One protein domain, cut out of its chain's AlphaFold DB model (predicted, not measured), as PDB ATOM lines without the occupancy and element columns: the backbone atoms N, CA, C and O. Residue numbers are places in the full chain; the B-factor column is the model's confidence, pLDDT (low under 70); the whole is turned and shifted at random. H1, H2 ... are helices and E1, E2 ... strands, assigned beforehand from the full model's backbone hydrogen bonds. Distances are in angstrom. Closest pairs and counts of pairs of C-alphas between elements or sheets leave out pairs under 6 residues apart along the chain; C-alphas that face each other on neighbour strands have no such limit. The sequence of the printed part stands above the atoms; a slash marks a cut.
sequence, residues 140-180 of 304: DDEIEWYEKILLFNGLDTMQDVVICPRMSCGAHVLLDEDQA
ATOM      1  N   ASP A 140      66.757  40.631 140.282       91.56
ATOM      2  CA  ASP A 140      65.647  40.118 139.462       91.56
ATOM      3  C   ASP A 140      65.878  40.337 137.951       91.56
ATOM      4  O   ASP A 140      65.732  39.404 137.166       91.56
ATOM      5  N   ASP A 141      66.377  41.514 137.549       90.94
ATOM      6  CA  ASP A 141      66.715  41.815 136.145       90.94
ATOM      7  C   ASP A 141      67.804  40.886 135.565       90.94
ATOM      8  O   ASP A 141      67.765  40.510 134.391       90.94
ATOM      9  N   GLU A 142      68.802  40.515 136.379       90.25
ATOM     10  CA  GLU A 142      69.907  39.634 135.974       90.25
ATOM     11  C   GLU A 142      69.415  38.190 135.830       90.25
ATOM     12  O   GLU A 142      69.865  37.468 134.940       90.25
ATOM     13  N   ILE A 143      68.465  37.787 136.676       91.31
ATOM     14  CA  ILE A 143      67.830  36.468 136.642       91.31
ATOM     15  C   ILE A 143      66.918  36.346 135.425       91.31
ATOM     16  O   ILE A 143      67.049  35.381 134.680       91.31
ATOM     17  N   GLU A 144      66.071  37.341 135.148       91.19
ATOM     18  CA  GLU A 144      65.255  37.342 133.928       91.19
ATOM     19  C   GLU A 144      66.119  37.248 132.669       91.19
ATOM     20  O   GLU A 144      65.756  36.612 131.677       91.19
ATOM     21  N   TRP A 145      67.260  37.935 132.675       89.00
ATOM     22  CA  TRP A 145      68.186  37.892 131.557       89.00
ATOM     23  C   TRP A 145      68.859  36.523 131.423       89.00
ATOM     24  O   TRP A 145      68.933  35.984 130.317       89.00
ATOM     25  N   TYR A 146      69.274  35.923 132.540       90.44
ATOM     26  CA  TYR A 146      69.779  34.553 132.580       90.44
ATOM     27  C   TYR A 146      68.750  33.542 132.049       90.44
ATOM     28  O   TYR A 146      69.092  32.710 131.211       90.44
ATOM     29  N   GLU A 147      67.487  33.646 132.464       89.75
ATOM     30  CA  GLU A 147      66.399  32.787 131.984       89.75
ATOM     31  C   GLU A 147      66.167  32.941 130.475       89.75
ATOM     32  O   GLU A 147      65.993  31.944 129.772       89.75
ATOM     33  N   LYS A 148      66.231  34.173 129.949       88.62
ATOM     34  CA  LYS A 148      66.139  34.439 128.502       88.62
ATOM     35  C   LYS A 148      67.280  33.776 127.729       88.62
ATOM     36  O   LYS A 148      67.023  33.205 126.672       88.62
ATOM     37  N   ILE A 149      68.510  33.822 128.245       88.62
ATOM     38  CA  ILE A 149      69.667  33.147 127.627       88.62
ATOM     39  C   ILE A 149      69.508  31.633 127.680       88.62
ATOM     40  O   ILE A 149      69.727  30.964 126.675       88.62
ATOM     41  N   LEU A 150      69.109  31.091 128.832       88.56
ATOM     42  CA  LEU A 150      68.906  29.657 129.007       88.56
ATOM     43  C   LEU A 150      67.844  29.130 128.035       88.56
ATOM     44  O   LEU A 150      68.044  28.095 127.402       88.56
ATOM     45  N   LEU A 151      66.742  29.870 127.881       88.12
ATOM     46  CA  LEU A 151      65.694  29.558 126.918       88.12
ATOM     47  C   LEU A 151      66.205  29.650 125.477       88.12
ATOM     48  O   LEU A 151      65.976  28.727 124.704       88.12
ATOM     49  N   PHE A 152      66.902  30.732 125.122       86.44
ATOM     50  CA  PHE A 152      67.468  30.922 123.785       86.44
ATOM     51  C   PHE A 152      68.410  29.771 123.411       86.44
ATOM     52  O   PHE A 152      68.200  29.111 122.399       86.44
ATOM     53  N   ASN A 153      69.378  29.452 124.273       86.19
ATOM     54  CA  ASN A 153      70.333  28.364 124.047       86.19
ATOM     55  C   ASN A 153      69.645  26.990 124.002       86.19
ATOM     56  O   ASN A 153      70.041  26.115 123.231       86.19
ATOM     57  N   GLY A 154      68.605  26.791 124.817       87.06
ATOM     58  CA  GLY A 154      67.795  25.576 124.794       87.06
ATOM     59  C   GLY A 154      67.046  25.398 123.473       87.06
ATOM     60  O   GLY A 154      67.039  24.296 122.933       87.06
ATOM     61  N   LEU A 155      66.459  26.472 122.940       88.06
ATOM     62  CA  LEU A 155      65.731  26.460 121.671       88.06
ATOM     63  C   LEU A 155      66.665  26.320 120.463       88.06
ATOM     64  O   LEU A 155      66.325  25.599 119.535       88.06
ATOM     65  N   ASP A 156      67.850  26.930 120.492       84.38
ATOM     66  CA  ASP A 156      68.849  26.814 119.415       84.38
ATOM     67  C   ASP A 156      69.442  25.394 119.302       84.38
ATOM     68  O   ASP A 156      69.899  24.970 118.245       84.38
ATOM     69  N   THR A 157      69.383  24.615 120.389       84.88
ATOM     70  CA  THR A 157      69.801  23.202 120.390       84.88
ATOM     71  C   THR A 157      68.768  22.288 119.705       84.88
ATOM     72  O   THR A 157      69.101  21.170 119.304       84.88
ATOM     73  N   MET A 158      67.511  22.723 119.578       85.25
ATOM     74  CA  MET A 158      66.430  21.920 119.005       85.25
ATOM     75  C   MET A 158      66.444  21.987 117.470       85.25
ATOM     76  O   MET A 158      66.595  23.048 116.871       85.25
ATOM     77  N   GLN A 159      66.286  20.838 116.811       81.31
ATOM     78  CA  GLN A 159      66.435  20.716 115.351       81.31
ATOM     79  C   GLN A 159      65.226  21.258 114.573       81.31
ATOM     80  O   GLN A 159      65.367  21.726 113.442       81.31
ATOM     81  N   ASP A 160      64.051  21.212 115.192       86.19
ATOM     82  CA  ASP A 160      62.754  21.663 114.687       86.19
ATOM     83  C   ASP A 160      62.492  23.156 114.938       86.19
ATOM     84  O   ASP A 160      61.442  23.673 114.559       86.19
ATOM     85  N   VAL A 161      63.443  23.872 115.542       86.81
ATOM     86  CA  VAL A 161      63.307  25.292 115.867       86.81
ATOM     87  C   VAL A 161      64.253  26.122 115.008       86.81
ATOM     88  O   VAL A 161      65.447  25.847 114.906       86.81
ATOM     89  N   VAL A 162      63.721  27.172 114.381       87.06
ATOM     90  CA  VAL A 162      64.514  28.143 113.616       87.06
ATOM     91  C   VAL A 162      64.298  29.558 114.120       87.06
ATOM     92  O   VAL A 162      63.200  29.949 114.516       87.06
ATOM     93  N   ILE A 163      65.359  30.358 114.069       89.44
ATOM     94  CA  ILE A 163      65.297  31.778 114.404       89.44
ATOM     95  C   ILE A 163      64.822  32.548 113.170       89.44
ATOM     96  O   ILE A 163      65.366  32.401 112.074       89.44
ATOM     97  N   CYS A 164      63.814  33.405 113.342       90.38
ATOM     98  CA  CYS A 164      63.339  34.279 112.278       90.38
ATOM     99  C   CYS A 164      64.499  35.148 111.747       90.38
ATOM    100  O   CYS A 164      65.041  35.960 112.502       90.38
ATOM    101  N   PRO A 165      64.837  35.082 110.443       88.44
ATOM    102  CA  PRO A 165      65.994  35.781 109.875       88.44
ATOM    103  C   PRO A 165      65.833  37.307 109.844       88.44
ATOM    104  O   PRO A 165      66.756  38.038 109.493       88.44
ATOM    105  N   ARG A 166      64.653  37.838 110.188       91.50
ATOM    106  CA  ARG A 166      64.458  39.281 110.312       91.50
ATOM    107  C   ARG A 166      65.185  39.772 111.567       91.50
ATOM    108  O   ARG A 166      64.758  39.479 112.679       91.50
ATOM    109  N   MET A 167      66.201  40.613 111.368       83.56
ATOM    110  CA  MET A 167      67.057  41.185 112.425       83.56
ATOM    111  C   MET A 167      66.290  41.899 113.549       83.56
ATOM    112  O   MET A 167      66.758  41.960 114.676       83.56
ATOM    113  N   SER A 168      65.107  42.444 113.253       88.94
ATOM    114  CA  SER A 168      64.249  43.110 114.240       88.94
ATOM    115  C   SER A 168      63.276  42.169 114.960       88.94
ATOM    116  O   SER A 168      62.532  42.630 115.819       88.94
ATOM    117  N   CYS A 169      63.185  40.904 114.545       88.94
ATOM    118  CA  CYS A 169      62.251  39.925 115.092       88.94
ATOM    119  C   CYS A 169      62.985  38.879 115.925       88.94
ATOM    120  O   CYS A 169      62.682  38.764 117.106       88.94
ATOM    121  N   GLY A 170      63.918  38.131 115.323       80.94
ATOM    122  CA  GLY A 170      64.727  37.125 116.024       80.94
ATOM    123  C   GLY A 170      63.934  36.085 116.830       80.94
ATOM    124  O   GLY A 170      64.487  35.478 117.738       80.94
ATOM    125  N   ALA A 171      62.638  35.908 116.556       86.12
ATOM    126  CA  ALA A 171      61.784  34.993 117.305       86.12
ATOM    127  C   ALA A 171      62.028  33.544 116.873       86.12
ATOM    128  O   ALA A 171      62.205  33.279 115.683       86.12
ATOM    129  N   HIS A 172      61.983  32.621 117.832       88.94
ATOM    130  CA  HIS A 172      62.026  31.186 117.574       88.94
ATOM    131  C   HIS A 172      60.685  30.715 117.006       88.94
ATOM    132  O   HIS A 172      59.626  31.044 117.546       88.94
ATOM    133  N   VAL A 173      60.736  29.961 115.914       89.31
ATOM    134  CA  VAL A 173      59.574  29.424 115.205       89.31
ATOM    135  C   VAL A 173      59.742  27.915 115.084       89.31
ATOM    136  O   VAL A 173      60.807  27.449 114.684       89.31
ATOM    137  N   LEU A 174      58.690  27.172 115.433       89.12
ATOM    138  CA  LEU A 174      58.627  25.725 115.241       89.12
ATOM    139  C   LEU A 174      58.360  25.423 113.765       89.12
ATOM    140  O   LEU A 174      57.463  26.022 113.166       89.12
ATOM    141  N   LEU A 175      59.131  24.506 113.196       85.50
ATOM    142  CA  LEU A 175      58.909  23.965 111.863       85.50
ATOM    143  C   LEU A 175      57.969  22.761 111.932       85.50
ATOM    144  O   LEU A 175      58.054  21.941 112.844       85.50
ATOM    145  N   ASP A 176      57.105  22.630 110.928       85.25
ATOM    146  CA  ASP A 176      56.330  21.406 110.729       85.25
ATOM    147  C   ASP A 176      57.262  20.246 110.322       85.25
ATOM    148  O   ASP A 176      58.312  20.465 109.709       85.25
ATOM    149  N   GLU A 177      56.866  19.000 110.605       77.00
ATOM    150  CA  GLU A 177      57.698  17.801 110.384       77.00
ATOM    151  C   GLU A 177      58.249  17.680 108.951       77.00
ATOM    152  O   GLU A 177      59.375  17.223 108.751       77.00
ATOM    153  N   ASP A 178      57.481  18.111 107.947       73.19
ATOM    154  CA  ASP A 178      57.886  18.072 106.536       73.19
ATOM    155  C   ASP A 178      58.958  19.125 106.203       73.19
ATOM    156  O   ASP A 178      59.802  18.907 105.336       73.19
ATOM    157  N   GLN A 179      58.959  20.259 106.911       68.75
ATOM    158  CA  GLN A 179      59.945  21.334 106.747       68.75
ATOM    159  C   GLN A 179      61.222  21.063 107.551       68.75
ATOM    160  O   GLN A 179      62.308  21.455 107.128       68.75
ATOM    161  N   ALA A 180      61.108  20.361 108.682       66.25
ATOM    162  CA  ALA A 180      62.249  19.938 109.487       66.25
ATOM    163  C   ALA A 180      63.104  18.869 108.773       66.25
ATOM    164  O   ALA A 180      64.332  18.935 108.822       66.25
TER     165      ALA A 180
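AT A GLANCE: This is residues 140 to 180 of the 304 residues of the protein "E3 ubiquitin-protein ligase RNF14 (inferred by orthology to a human protein)" of Anisakis simplex (UniProt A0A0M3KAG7). What shape do residues 140 to 180 make? A long helix, H1, sticks out with residues 140 to 151, and its other end, residues 152 to 156, meets a small hairpin of two short strands, E1 and E2. A last short helix, H2, lies at the far end of the long axis from the start of H1. How is the printed part made up? It has 41 residues with two named helices and two named strands, in the order H1, E1, E2, H2; the sheet's order is E1 - E2, antiparallel, and the class is mixed, helices and strands. How spread out is it? It is loose, with a radius of gyration of the C-alphas of 12.2 A, and flat, with spans of 40 by 21 by 10 A.

HOW THE PARTS SIT: Where does the first helix come near the strands? H1, residues 140 to 156, and E1, residues 161 to 163, come closest at the C-alphas of Leu 155 and Val 161, 6.4 A apart. The closest C-alphas of H1 and E2, residues 172 to 174, are those of Leu 155 and His 172, 7.3 A apart. How do the strands pair? E1 and E2 form an antiparallel hairpin, with 145 degrees between their directions. N 162 and O 173 are within hydrogen-bond range at 2.9 A, and N 173 and O 162 at 2.8 A. What of the last helix, and of the helix backbones? H2, residues 177 to 180, is apart from H1, and it is only just apart from E1, at 8.4 A. In H1 every O i to N i+4 pair is within hydrogen-bond range; H2 is too short for such a pair, and its 1 pair of O i to N i+3 is not within range.

IN THESE COORDINATES: Where does H1 run? Its 17 residues run 24.3 A from C-alpha 140 at (65.647, 40.118, 139.462) to C-alpha 156 at (68.849, 26.814, 119.415). How long are the other elements? E1 measures 6.9 A, E2 6.8 A and H2 5.1 A from first to last C-alpha. Where does H2 end? It ends at C-alpha 180, at (62.249, 19.938, 109.487).

THE WHOLE: How far does the printed part reach? The two C-alphas farthest apart are those of Asp 140 and Asp 178, 40.4 A. Is it cut, and is any link long? The printed part has no cut; the links H1 to E1 and E2 to H2 are tight, and the link E1 to E2 is short, with 8 residues. Where is the model's confidence low? The mean pLDDT of the printed part is 86.2, and residues 179 to 180 are under 70.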